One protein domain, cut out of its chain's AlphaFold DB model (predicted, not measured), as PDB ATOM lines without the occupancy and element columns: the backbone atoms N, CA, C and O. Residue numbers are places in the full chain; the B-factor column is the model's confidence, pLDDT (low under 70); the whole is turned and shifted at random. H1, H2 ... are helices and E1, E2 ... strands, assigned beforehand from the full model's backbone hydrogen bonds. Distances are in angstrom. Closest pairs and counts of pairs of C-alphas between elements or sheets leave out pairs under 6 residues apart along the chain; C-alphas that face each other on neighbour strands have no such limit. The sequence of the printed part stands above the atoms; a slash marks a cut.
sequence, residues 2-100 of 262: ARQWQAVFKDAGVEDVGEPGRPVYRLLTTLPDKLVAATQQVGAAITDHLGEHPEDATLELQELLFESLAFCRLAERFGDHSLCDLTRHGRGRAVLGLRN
ATOM      1  N   ALA A   2     194.938 176.155 164.243       88.00
ATOM      2  CA  ALA A   2     194.998 174.774 164.765       88.00
ATOM      3  C   ALA A   2     193.644 174.036 164.867       88.00
ATOM      4  O   ALA A   2     193.538 172.871 164.492       88.00
ATOM      5  N   ARG A   3     192.583 174.718 165.317       92.06
ATOM      6  CA  ARG A   3     191.224 174.147 165.364       92.06
ATOM      7  C   ARG A   3     190.710 173.731 163.982       92.06
ATOM      8  O   ARG A   3     190.115 172.667 163.857       92.06
ATOM      9  N   GLN A   4     190.927 174.565 162.965       93.75
ATOM     10  CA  GLN A   4     190.470 174.267 161.604       93.75
ATOM     11  C   GLN A   4     191.308 173.152 160.980       93.75
ATOM     12  O   GLN A   4     190.760 172.297 160.300       93.75
ATOM     13  N   TRP A   5     192.601 173.087 161.304       90.56
ATOM     14  CA  TRP A   5     193.460 171.966 160.917       90.56
ATOM     15  C   TRP A   5     192.940 170.625 161.455       90.56
ATOM     16  O   TRP A   5     192.842 169.658 160.708       90.56
ATOM     17  N   GLN A   6     192.516 170.573 162.724       88.56
ATOM     18  CA  GLN A   6     191.908 169.366 163.302       88.56
ATOM     19  C   GLN A   6     190.578 168.985 162.638       88.56
ATOM     20  O   GLN A   6     190.303 167.800 162.460       88.56
ATOM     21  N   ALA A   7     189.771 169.975 162.239       90.38
ATOM     22  CA  ALA A   7     188.531 169.718 161.513       90.38
ATOM     23  C   ALA A   7     188.792 169.012 160.172       90.38
ATOM     24  O   ALA A   7     188.104 168.044 159.873       90.38
ATOM     25  N   VAL A   8     189.846 169.395 159.435       90.31
ATOM     26  CA  VAL A   8     190.208 168.734 158.166       90.31
ATOM     27  C   VAL A   8     190.474 167.237 158.345       90.31
ATOM     28  O   VAL A   8     189.997 166.444 157.540       90.31
ATOM     29  N   PHE A   9     191.183 166.813 159.398       86.75
ATOM     30  CA  PHE A   9     191.407 165.375 159.638       86.75
ATOM     31  C   PHE A   9     190.123 164.621 159.926       86.75
ATOM     32  O   PHE A   9     189.944 163.505 159.434       86.75
ATOM     33  N   LYS A  10     189.260 165.230 160.744       85.31
ATOM     34  CA  LYS A  10     187.980 164.645 161.121       85.31
ATOM     35  C   LYS A  10     187.101 164.462 159.887       85.31
ATOM     36  O   LYS A  10     186.599 163.367 159.658       85.31
ATOM     37  N   ASP A  11     186.983 165.504 159.072       86.25
ATOM     38  CA  ASP A  11     186.155 165.499 157.866       86.25
ATOM     39  C   ASP A  11     186.716 164.535 156.803       86.25
ATOM     40  O   ASP A  11     185.960 163.868 156.102       86.25
ATOM     41  N   ALA A  12     188.043 164.390 156.728       84.38
ATOM     42  CA  ALA A  12     188.712 163.454 155.824       84.38
ATOM     43  C   ALA A  12     188.704 161.988 156.307       84.38
ATOM     44  O   ALA A  12     189.191 161.108 155.590       84.38
ATOM     45  N   GLY A  13     188.220 161.703 157.523       78.38
ATOM     46  CA  GLY A  13     188.252 160.360 158.110       78.38
ATOM     47  C   GLY A  13     189.674 159.799 158.259       78.38
ATOM     48  O   GLY A  13     189.899 158.600 158.079       78.38
ATOM     49  N   VAL A  14     190.660 160.665 158.525       70.06
ATOM     50  CA  VAL A  14     192.072 160.294 158.748       70.06
ATOM     51  C   VAL A  14     192.337 160.216 160.248       70.06
ATOM     52  O   VAL A  14     193.126 160.976 160.809       70.06
ATOM     53  N   GLU A  15     191.638 159.306 160.922       64.44
ATOM     54  CA  GLU A  15     191.847 159.053 162.352       64.44
ATOM     55  C   GLU A  15     193.112 158.205 162.575       64.44
ATOM     56  O   GLU A  15     193.904 158.486 163.484       64.44
ATOM     57  N   ASP A  16     193.387 157.276 161.653       65.88
ATOM     58  CA  ASP A  16     194.564 156.408 161.672       65.88
ATOM     59  C   ASP A  16     195.874 157.193 161.549       65.88
ATOM     60  O   ASP A  16     196.048 158.091 160.712       65.88
ATOM     61  N   VAL A  17     196.834 156.842 162.403       67.88
ATOM     62  CA  VAL A  17     198.198 157.361 162.337       67.88
ATOM     63  C   VAL A  17     198.949 156.528 161.303       67.88
ATOM     64  O   VAL A  17     199.224 155.359 161.543       67.88
ATOM     65  N   GLY A  18     199.276 157.115 160.148       63.53
ATOM     66  CA  GLY A  18     200.141 156.446 159.173       63.53
ATOM     67  C   GLY A  18     201.502 156.082 159.767       63.53
ATOM     68  O   GLY A  18     201.982 156.744 160.688       63.53
ATOM     69  N   GLU A  19     202.141 155.054 159.222       67.25
ATOM     70  CA  GLU A  19     203.480 154.626 159.632       67.25
ATOM     71  C   GLU A  19     204.544 155.196 158.677       67.25
ATOM     72  O   GLU A  19     204.256 155.452 157.499       67.25
ATOM     73  N   PRO A  20     205.798 155.381 159.128       60.94
ATOM     74  CA  PRO A  20     206.906 155.691 158.230       60.94
ATOM     75  C   PRO A  20     206.988 154.664 157.085       60.94
ATOM     76  O   PRO A  20     207.149 153.471 157.314       60.94
ATOM     77  N   GLY A  21     206.845 155.122 155.836       66.75
ATOM     78  CA  GLY A  21     206.825 154.262 154.640       66.75
ATOM     79  C   GLY A  21     205.441 153.744 154.217       66.75
ATOM     80  O   GLY A  21     205.302 153.248 153.101       66.75
ATOM     81  N   ARG A  22     204.404 153.925 155.047       75.50
ATOM     82  CA  ARG A  22     202.992 153.633 154.737       75.50
ATOM     83  C   ARG A  22     202.104 154.803 155.179       75.50
ATOM     84  O   ARG A  22     201.381 154.695 156.172       75.50
ATOM     85  N   PRO A  23     202.178 155.952 154.482       83.94
ATOM     86  CA  PRO A  23     201.365 157.100 154.843       83.94
ATOM     87  C   PRO A  23     199.881 156.831 154.586       83.94
ATOM     88  O   PRO A  23     199.516 156.147 153.627       83.94
ATOM     89  N   VAL A  24     199.022 157.429 155.408       87.25
ATOM     90  CA  VAL A  24     197.584 157.467 155.128       87.25
ATOM     91  C   VAL A  24     197.334 158.600 154.144       87.25
ATOM     92  O   VAL A  24     197.645 159.751 154.437       87.25
ATOM     93  N   TYR A  25     196.792 158.258 152.979       89.69
ATOM     94  CA  TYR A  25     196.425 159.198 151.925       89.69
ATOM     95  C   TYR A  25     194.904 159.296 151.811       89.69
ATOM     96  O   TYR A  25     194.206 158.273 151.834       89.69
ATOM     97  N   ARG A  26     194.391 160.517 151.658       91.94
ATOM     98  CA  ARG A  26     192.998 160.792 151.299       91.94
ATOM     99  C   ARG A  26     192.931 161.887 150.255       91.94
ATOM    100  O   ARG A  26     193.595 162.910 150.385       91.94
ATOM    101  N   LEU A  27     192.079 161.674 149.261       93.19
ATOM    102  CA  LEU A  27     191.639 162.727 148.365       93.19
ATOM    103  C   LEU A  27     190.474 163.466 149.024       93.19
ATOM    104  O   LEU A  27     189.536 162.827 149.501       93.19
ATOM    105  N   LEU A  28     190.541 164.792 149.056       93.25
ATOM    106  CA  LEU A  28     189.457 165.648 149.512       93.25
ATOM    107  C   LEU A  28     188.608 166.041 148.303       93.25
ATOM    108  O   LEU A  28     189.135 166.418 147.258       93.25
ATOM    109  N   THR A  29     187.287 165.940 148.440       85.75
ATOM    110  CA  THR A  29     186.340 166.279 147.366       85.75
ATOM    111  C   THR A  29     186.235 167.779 147.128       85.75
ATOM    112  O   THR A  29     185.853 168.203 146.045       85.75
ATOM    113  N   THR A  30     186.558 168.581 148.141       89.12
ATOM    114  CA  THR A  30     186.540 170.042 148.091       89.12
ATOM    115  C   THR A  30     187.707 170.601 148.889       89.12
ATOM    116  O   THR A  30     188.303 169.925 149.735       89.12
ATOM    117  N   LEU A  31     188.012 171.868 148.636       93.31
ATOM    118  CA  LEU A  31     188.954 172.630 149.436       93.31
ATOM    119  C   LEU A  31     188.429 172.779 150.883       93.31
ATOM    120  O   LEU A  31     187.225 172.956 151.089       93.31
ATOM    121  N   PRO A  32     189.291 172.713 151.914       95.12
ATOM    122  CA  PRO A  32     188.879 172.972 153.289       95.12
ATOM    123  C   PRO A  32     188.757 174.484 153.552       95.12
ATOM    124  O   PRO A  32     189.631 175.089 154.175       95.12
ATOM    125  N   ASP A  33     187.660 175.100 153.113       94.56
ATOM    126  CA  ASP A  33     187.469 176.565 153.114       94.56
ATOM    127  C   ASP A  33     187.701 177.226 154.478       94.56
ATOM    128  O   ASP A  33     188.304 178.292 154.580       94.56
ATOM    129  N   LYS A  34     187.287 176.570 155.569       96.25
ATOM    130  CA  LYS A  34     187.509 177.081 156.934       96.25
ATOM    131  C   LYS A  34     188.989 177.143 157.305       96.25
ATOM    132  O   LYS A  34     189.387 178.022 158.068       96.25
ATOM    133  N   LEU A  35     189.796 176.204 156.811       95.81
ATOM    134  CA  LEU A  35     191.242 176.240 156.999       95.81
ATOM    135  C   LEU A  35     191.849 177.369 156.168       95.81
ATOM    136  O   LEU A  35     192.649 178.122 156.706       95.81
ATOM    137  N   VAL A  36     191.425 177.522 154.911       96.50
ATOM    138  CA  VAL A  36     191.884 178.606 154.025       96.50
ATOM    139  C   VAL A  36     191.600 179.971 154.647       96.50
ATOM    140  O   VAL A  36     192.525 180.762 154.816       96.50
ATOM    141  N   ALA A  37     190.368 180.208 155.103       97.06
ATOM    142  CA  ALA A  37     189.992 181.442 155.791       97.06
ATOM    143  C   ALA A  37     190.817 181.670 157.072       97.06
ATOM    144  O   ALA A  37     191.242 182.787 157.360       97.06
ATOM    145  N   ALA A  38     191.096 180.613 157.840       97.50
ATOM    146  CA  ALA A  38     191.947 180.724 159.020       97.50
ATOM    147  C   ALA A  38     193.416 181.025 158.677       97.50
ATOM    148  O   ALA A  38     194.084 181.675 159.477       97.50
ATOM    149  N   THR A  39     193.926 180.566 157.532       96.88
ATOM    150  CA  THR A  39     195.271 180.905 157.042       96.88
ATOM    151  C   THR A  39     195.328 182.350 156.544       96.88
ATOM    152  O   THR A  39     196.284 183.054 156.859       96.88
ATOM    153  N   GLN A  40     194.282 182.836 155.864       96.81
ATOM    154  CA  GLN A  40     194.155 184.253 155.495       96.81
ATOM    155  C   GLN A  40     194.196 185.157 156.736       96.81
ATOM    156  O   GLN A  40     194.933 186.139 156.756       96.81
ATOM    157  N   GLN A  41     193.473 184.790 157.802       97.50
ATOM    158  CA  GLN A  41     193.497 185.519 159.078       97.50
ATOM    159  C   GLN A  41     194.881 185.529 159.738       97.50
ATOM    160  O   GLN A  41     195.260 186.538 160.324       97.50
ATOM    161  N   VAL A  42     195.644 184.433 159.643       97.06
ATOM    162  CA  VAL A  42     197.032 184.395 160.133       97.06
ATOM    163  C   VAL A  42     197.904 185.371 159.344       97.06
ATOM    164  O   VAL A  42     198.602 186.172 159.953       97.06
ATOM    165  N   GLY A  43     197.830 185.350 158.010       97.00
ATOM    166  CA  GLY A  43     198.580 186.286 157.167       97.00
ATOM    167  C   GLY A  43     198.246 187.751 157.464       97.00
ATOM    168  O   GLY A  43     199.158 188.566 157.591       97.00
ATOM    169  N   ALA A  44     196.961 188.073 157.639       97.38
ATOM    170  CA  ALA A  44     196.512 189.414 158.016       97.38
ATOM    171  C   ALA A  44     197.064 189.835 159.387       97.38
ATOM    172  O   ALA A  44     197.716 190.866 159.481       97.38
ATOM    173  N   ALA A  45     196.915 188.993 160.416       97.62
ATOM    174  CA  ALA A  45     197.401 189.299 161.760       97.62
ATOM    175  C   ALA A  45     198.925 189.505 161.814       97.62
ATOM    176  O   ALA A  45     199.395 190.394 162.517       97.62
ATOM    177  N   ILE A  46     199.701 188.711 161.065       97.44
ATOM    178  CA  ILE A  46     201.158 188.900 160.975       97.44
ATOM    179  C   ILE A  46     201.489 190.212 160.251       97.44
ATOM    180  O   ILE A  46     202.382 190.935 160.681       97.44
ATOM    181  N   THR A  47     200.774 190.527 159.168       97.19
ATOM    182  CA  THR A  47     200.982 191.773 158.410       97.19
ATOM    183  C   THR A  47     200.698 193.001 159.271       97.19
ATOM    184  O   THR A  47     201.514 193.918 159.291       97.19
ATOM    185  N   ASP A  48     199.584 192.998 160.008       97.75
ATOM    186  CA  ASP A  48     199.205 194.087 160.910       97.75
ATOM    187  C   ASP A  48     200.245 194.251 162.032       97.75
ATOM    188  O   ASP A  48     200.745 195.353 162.253       97.75
ATOM    189  N   HIS A  49     200.654 193.144 162.672       97.31
ATOM    190  CA  HIS A  49     201.669 193.155 163.733       97.31
ATOM    191  C   HIS A  49     203.000 193.740 163.259       97.31
ATOM    192  O   HIS A  49     203.548 194.616 163.919       97.31
ATOM    193  N   LEU A  50     203.505 193.294 162.104       96.56
ATOM    194  CA  LEU A  50     204.764 193.786 161.534       96.56
ATOM    195  C   LEU A  50     204.670 195.226 161.015       96.56
ATOM    196  O   LEU A  50     205.693 195.898 160.898       96.56
ATOM    197  N   GLY A  51     203.464 195.700 160.693       96.25
ATOM    198  CA  GLY A  51     203.217 197.103 160.369       96.25
ATOM    199  C   GLY A  51     203.395 198.020 161.581       96.25
ATOM    200  O   GLY A  51     203.918 199.124 161.434       96.25
ATOM    201  N   GLU A  52     202.992 197.556 162.766       97.06
ATOM    202  CA  GLU A  52     203.137 198.284 164.034       97.06
ATOM    203  C   GLU A  52     204.508 198.070 164.701       97.06
ATOM    204  O   GLU A  52     205.026 199.000 165.318       97.06
ATOM    205  N   HIS A  53     205.108 196.886 164.531       96.25
ATOM    206  CA  HIS A  53     206.364 196.462 165.167       96.25
ATOM    207  C   HIS A  53     207.356 195.888 164.132       96.25
ATOM    208  O   HIS A  53     207.578 194.672 164.078       96.25
ATOM    209  N   PRO A  54     207.964 196.720 163.262       93.62
ATOM    210  CA  PRO A  54     208.883 196.243 162.223       93.62
ATOM    211  C   PRO A  54     210.113 195.488 162.758       93.62
ATOM    212  O   PRO A  54     210.696 194.671 162.046       93.62
ATOM    213  N   GLU A  55     210.523 195.756 163.997       95.94
ATOM    214  CA  GLU A  55     211.628 195.094 164.696       95.94
ATOM    215  C   GLU A  55     211.388 193.602 164.965       95.94
ATOM    216  O   GLU A  55     212.352 192.847 165.094       95.94
ATOM    217  N   ASP A  56     210.127 193.163 164.975       95.56
ATOM    218  CA  ASP A  56     209.737 191.771 165.222       95.56
ATOM    219  C   ASP A  56     209.797 190.898 163.955       95.56
ATOM    220  O   ASP A  56     209.423 189.724 163.979       95.56
ATOM    221  N   ALA A  57     210.269 191.446 162.830       93.94
ATOM    222  CA  ALA A  57     210.356 190.769 161.538       93.94
ATOM    223  C   ALA A  57     211.468 189.701 161.484       93.94
ATOM    224  O   ALA A  57     212.420 189.810 160.709       93.94
ATOM    225  N   THR A  58     211.345 188.645 162.290       97.12
ATOM    226  CA  THR A  58     212.242 187.486 162.217       97.12
ATOM    227  C   THR A  58     212.053 186.726 160.904       97.12
ATOM    228  O   THR A  58     210.994 186.791 160.269       97.12
ATOM    229  N   LEU A  59     213.077 185.967 160.505       96.31
ATOM    230  CA  LEU A  59     213.035 185.163 159.284       96.31
ATOM    231  C   LEU A  59     211.864 184.171 159.311       96.31
ATOM    232  O   LEU A  59     211.118 184.075 158.344       96.31
ATOM    233  N   GLU A  60     211.650 183.494 160.438       96.69
ATOM    234  CA  GLU A  60     210.597 182.489 160.599       96.69
ATOM    235  C   GLU A  60     209.196 183.099 160.468       96.69
ATOM    236  O   GLU A  60     208.288 182.485 159.900       96.69
ATOM    237  N   LEU A  61     209.003 184.317 160.982       95.88
ATOM    238  CA  LEU A  61     207.724 185.016 160.899       95.88
ATOM    239  C   LEU A  61     207.444 185.496 159.468       95.88
ATOM    240  O   LEU A  61     206.314 185.383 158.988       95.88
ATOM    241  N   GLN A  62     208.476 185.975 158.767       96.12
ATOM    242  CA  GLN A  62     208.392 186.334 157.350       96.12
ATOM    243  C   GLN A  62     208.111 185.114 156.466       96.12
ATOM    244  O   GLN A  62     207.247 185.179 155.592       96.12
ATOM    245  N   GLU A  63     208.791 183.992 156.710       97.06
ATOM    246  CA  GLU A  63     208.542 182.724 156.017       97.06
ATOM    247  C   GLU A  63     207.093 182.277 156.211       97.06
ATOM    248  O   GLU A  63     206.388 182.039 155.228       97.06
ATOM    249  N   LEU A  64     206.596 182.268 157.453       96.00
ATOM    250  CA  LEU A  64     205.207 181.913 157.746       96.00
ATOM    251  C   LEU A  64     204.206 182.839 157.039       96.00
ATOM    252  O   LEU A  64     203.194 182.360 156.513       96.00
ATOM    253  N   LEU A  65     204.466 184.149 157.008       97.25
ATOM    254  CA  LEU A  65     203.641 185.110 156.276       97.25
ATOM    255  C   LEU A  65     203.624 184.787 154.779       97.25
ATOM    256  O   LEU A  65     202.550 184.642 154.189       97.25
ATOM    257  N   PHE A  66     204.794 184.645 154.154       96.88
ATOM    258  CA  PHE A  66     204.890 184.401 152.717       96.88
ATOM    259  C   PHE A  66     204.289 183.059 152.309       96.88
ATOM    260  O   PHE A  66     203.568 183.013 151.309       96.88
ATOM    261  N   GLU A  67     204.512 181.997 153.084       95.94
ATOM    262  CA  GLU A  67     203.891 180.691 152.862       95.94
ATOM    263  C   GLU A  67     202.369 180.758 153.012       95.94
ATOM    264  O   GLU A  67     201.646 180.235 152.160       95.94
ATOM    265  N   SER A  68     201.862 181.462 154.030       96.06
ATOM    266  CA  SER A  68     200.420 181.644 154.239       96.06
ATOM    267  C   SER A  68     199.774 182.372 153.061       96.06
ATOM    268  O   SER A  68     198.763 181.914 152.521       96.06
ATOM    269  N   LEU A  69     200.378 183.474 152.605       96.94
ATOM    270  CA  LEU A  69     199.890 184.230 151.451       96.94
ATOM    271  C   LEU A  69     199.998 183.420 150.151       96.94
ATOM    272  O   LEU A  69     199.086 183.455 149.324       96.94
ATOM    273  N   ALA A  70     201.093 182.681 149.952       95.94
ATOM    274  CA  ALA A  70     201.279 181.825 148.783       95.94
ATOM    275  C   ALA A  70     200.238 180.703 148.728       95.94
ATOM    276  O   ALA A  70     199.647 180.475 147.672       95.94
ATOM    277  N   PHE A  71     199.967 180.058 149.863       95.56
ATOM    278  CA  PHE A  71     198.919 179.052 149.981       95.56
ATOM    279  C   PHE A  71     197.538 179.632 149.655       95.56
ATOM    280  O   PHE A  71     196.809 179.036 148.867       95.56
ATOM    281  N   CYS A  72     197.190 180.805 150.196       96.19
ATOM    282  CA  CYS A  72     195.891 181.433 149.929       96.19
ATOM    283  C   CYS A  72     195.717 181.785 148.445       96.19
ATOM    284  O   CYS A  72     194.693 181.453 147.857       96.19
ATOM    285  N   ARG A  73     196.751 182.344 147.798       95.19
ATOM    286  CA  ARG A  73     196.727 182.604 146.346       95.19
ATOM    287  C   ARG A  73     196.571 181.333 145.513       95.19
ATOM    288  O   ARG A  73     195.964 181.365 144.445       95.19
ATOM    289  N   LEU A  74     197.157 180.220 145.956       94.31
ATOM    290  CA  LEU A  74     197.001 178.928 145.287       94.31
ATOM    291  C   LEU A  74     195.582 178.375 145.474       94.31
ATOM    292  O   LEU A  74     194.989 177.883 144.518       94.31
ATOM    293  N   ALA A  75     195.041 178.492 146.686       95.50
ATOM    294  CA  ALA A  75     193.683 178.099 147.042       95.50
ATOM    295  C   ALA A  75     192.617 178.870 146.242       95.50
ATOM    296  O   ALA A  75     191.663 178.265 145.770       95.50
ATOM    297  N   GLU A  76     192.810 180.170 146.011       94.94
ATOM    298  CA  GLU A  76     191.926 181.000 145.170       94.94
ATOM    299  C   GLU A  76     191.857 180.529 143.711       94.94
ATOM    300  O   GLU A  76     190.869 180.773 143.025       94.94
ATOM    301  N   ARG A  77     192.903 179.852 143.232       93.25
ATOM    302  CA  ARG A  77     192.976 179.276 141.882       93.25
ATOM    303  C   ARG A  77     192.598 177.799 141.858       93.25
ATOM    304  O   ARG A  77     192.884 177.121 140.878       93.25
ATOM    305  N   PHE A  78     192.055 177.258 142.944       94.31
ATOM    306  CA  PHE A  78     191.583 175.882 142.963       94.31
ATOM    307  C   PHE A  78     190.322 175.743 142.098       94.31
ATOM    308  O   PHE A  78     189.452 176.608 142.112       94.31
ATOM    309  N   GLY A  79     190.218 174.639 141.365       92.88
ATOM    310  CA  GLY A  79     189.107 174.358 140.461       92.88
ATOM    311  C   GLY A  79     189.197 172.938 139.913       92.88
ATOM    312  O   GLY A  79     190.038 172.156 140.364       92.88
ATOM    313  N   ASP A  80     188.378 172.626 138.910       93.00
ATOM    314  CA  ASP A  80     188.247 171.281 138.321       93.00
ATOM    315  C   ASP A  80     189.567 170.722 137.758       93.00
ATOM    316  O   ASP A  80     189.761 169.512 137.645       93.00
ATOM    317  N   HIS A  81     190.519 171.604 137.455       93.31
ATOM    318  CA  HIS A  81     191.856 171.260 136.985       93.31
ATOM    319  C   HIS A  81     192.818 170.778 138.094       93.31
ATOM    320  O   HIS A  81     193.987 170.475 137.818       93.31
ATOM    321  N   SER A  82     192.389 170.778 139.362       94.81
ATOM    322  CA  SER A  82     193.225 170.513 140.537       94.81
ATOM    323  C   SER A  82     192.625 169.469 141.480       94.81
ATOM    324  O   SER A  82     191.418 169.296 141.575       94.81
ATOM    325  N   LEU A  83     193.495 168.808 142.244       95.38
ATOM    326  CA  LEU A  83     193.131 167.939 143.361       95.38
ATOM    327  C   LEU A  83     193.604 168.523 144.687       95.38
ATOM    328  O   LEU A  83     194.658 169.161 144.756       95.38
ATOM    329  N   CYS A  84     192.845 168.252 145.744       96.06
ATOM    330  CA  CYS A  84     193.253 168.515 147.115       96.06
ATOM    331  C   CYS A  84     193.429 167.182 147.847       96.06
ATOM    332  O   CYS A  84     192.509 166.370 147.870       96.06
ATOM    333  N   ASP A  85     194.602 166.925 148.421       94.94
ATOM    334  CA  ASP A  85     194.886 165.684 149.144       94.94
ATOM    335  C   ASP A  85     195.451 165.929 150.536       94.94
ATOM    336  O   ASP A  85     196.174 166.890 150.774       94.94
ATOM    337  N   LEU A  86     195.154 165.016 151.456       93.56
ATOM    338  CA  LEU A  86     195.734 164.973 152.787       93.56
ATOM    339  C   LEU A  86     196.580 163.709 152.919       93.56
ATOM    340  O   LEU A  86     196.080 162.589 152.785       93.56
ATOM    341  N   THR A  87     197.862 163.892 153.223       91.44
ATOM    342  CA  THR A  87     198.798 162.793 153.472       91.44
ATOM    343  C   THR A  87     199.324 162.866 154.900       91.44
ATOM    344  O   THR A  87     199.867 163.888 155.313       91.44
ATOM    345  N   ARG A  88     199.212 161.775 155.665       87.62
ATOM    346  CA  ARG A  88     199.713 161.666 157.045       87.62
ATOM    347  C   ARG A  88     200.840 160.642 157.133       87.62
ATOM    348  O   ARG A  88     200.637 159.464 156.856       87.62
ATOM    349  N   HIS A  89     202.011 161.092 157.572       82.81
ATOM    350  CA  HIS A  89     203.243 160.298 157.678       82.81
ATOM    351  C   HIS A  89     203.558 159.841 159.115       82.81
ATOM    352  O   HIS A  89     204.643 159.323 159.373       82.81
ATOM    353  N   GLY A  90     202.657 160.104 160.065       79.38
ATOM    354  CA  GLY A  90     202.842 159.810 161.484       79.38
ATOM    355  C   GLY A  90     202.142 160.817 162.392       79.38
ATOM    356  O   GLY A  90     201.427 161.720 161.941       79.38
ATOM    357  N   ARG A  91     202.344 160.680 163.705       77.00
ATOM    358  CA  ARG A  91     201.806 161.630 164.688       77.00
ATOM    359  C   ARG A  91     202.436 163.009 164.469       77.00
ATOM    360  O   ARG A  91     203.651 163.128 164.382       77.00
ATOM    361  N   GLY A  92     201.600 164.042 164.353       78.56
ATOM    362  CA  GLY A  92     202.040 165.429 164.141       78.56
ATOM    363  C   GLY A  92     202.645 165.730 162.764       78.56
ATOM    364  O   GLY A  92     203.070 166.856 162.542       78.56
ATOM    365  N   ARG A  93     202.683 164.762 161.836       85.25
ATOM    366  CA  ARG A  93     203.264 164.934 160.496       85.25
ATOM    367  C   ARG A  93     202.216 164.675 159.429       85.25
ATOM    368  O   ARG A  93     201.933 163.526 159.089       85.25
ATOM    369  N   ALA A  94     201.647 165.751 158.908       88.19
ATOM    370  CA  ALA A  94     200.665 165.698 157.843       88.19
ATOM    371  C   ALA A  94     200.856 166.860 156.875       88.19
ATOM    372  O   ALA A  94     201.319 167.927 157.270       88.19
ATOM    373  N   VAL A  95     200.491 166.624 155.622       91.50
ATOM    374  CA  VAL A  95     200.654 167.554 154.512       91.50
ATOM    375  C   VAL A  95     199.326 167.646 153.778       91.50
ATOM    376  O   VAL A  95     198.778 166.620 153.373       91.50
ATOM    377  N   LEU A  96     198.833 168.870 153.610       93.56
ATOM    378  CA  LEU A  96     197.742 169.181 152.695       93.56
ATOM    379  C   LEU A  96     198.356 169.598 151.355       93.56
ATOM    380  O   LEU A  96     199.094 170.579 151.290       93.56
ATOM    381  N   GLY A  97     198.086 168.836 150.303       94.12
ATOM    382  CA  GLY A  97     198.529 169.109 148.944       94.12
ATOM    383  C   GLY A  97     197.430 169.770 148.121       94.12
ATOM    384  O   GLY A  97     196.285 169.327 148.141       94.12
ATOM    385  N   LEU A  98     197.794 170.807 147.365       95.00
ATOM    386  CA  LEU A  98     197.007 171.333 146.248       95.00
ATOM    387  C   LEU A  98     197.782 171.037 144.965       95.00
ATOM    388  O   LEU A  98     198.868 171.578 144.752       95.00
ATOM    389  N   ARG A  99     197.264 170.128 144.139       94.19
ATOM    390  CA  ARG A  99     197.957 169.606 142.955       94.19
ATOM    391  C   ARG A  99     197.218 170.011 141.696       94.19
ATOM    392  O   ARG A  99     196.102 169.556 141.481       94.19
ATOM    393  N   ASN A 100     197.856 170.798 140.841       93.75
ATOM    394  CA  ASN A 100     197.359 171.005 139.488       93.75
ATOM    395  C   ASN A 100     197.602 169.735 138.655       93.75
ATOM    396  O   ASN A 100     198.733 169.255 138.577       93.75
TER     397      ASN A 100
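AT A GLANCE: This is residues 2 to 100 of the 262 residues of an uncharacterized protein of Halomonas olivaria (UniProt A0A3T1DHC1). What is the shape? A small three-stranded sheet at one end has H1 laid across it, and a helical hairpin, H2 and H3, reaches away from the sheet to make the long axis. What is it built of? The printed part has 99 residues, in the order H1 E1 H2 H3 E2 E3, of mixed class, with an antiparallel sheet in the order E1 - E2 - E3. How compact is it? It is only just loose, close to compact, with a radius of gyration of the C-alphas of 15.2 A and spans of 44 by 31 by 21 A.

IN THESE COORDINATES: Where do the first elements lie? H1, residues 2 to 11, begins at C-alpha 2 at (194.998, 174.774, 164.765), and E1 is residues 24 to 28. H2, residues 33 to 52, is 28.9 A long. What follows? H3, residues 59 to 76, is 25.7 A long and E2, residues 82 to 90, 25.4 A. E3, residues 93 to 100, is 22.7 A long and ends at C-alpha 100 at (197.359, 171.005, 139.488).

HOW THE PARTS SIT: How does H1 stand? It is on the sheet at a height of 10.4 A, across the strands at 81 degrees to E2 on the local plane. With its residues 34 to 38 alone, H2 touches H1, closest at the C-alphas of Gln 4 and Leu 35, 5.1 A. How do the strands pair? E1 and E2 are antiparallel, with N 26 and O 86 at 2.9 A; E2 and E3 form a hairpin, with N 85 and O 97 at 2.9 A. And the other helices? H2 and H3 form a hairpin at a steep tilt of 40 degrees, opposite ways, closest at the C-alphas of Gly 43 and Leu 65, 5.3 A. H3 only grazes the sheet with residues 71 to 75, and H2 is not on it. Are the helix backbones complete? Every O i to N i+4 pair is within hydrogen-bond range in H2 and H3, and 5 of 6 are in H1.

THE WHOLE: How far does it reach? The C-alphas farthest apart, of Arg 22 and Glu 52, are 45.6 A apart, and the printed part has no cut. Which link is long, and where is confidence low? H1 to E1 is a long link of 12 residues, and residues 15 to 21 have pLDDT under 70.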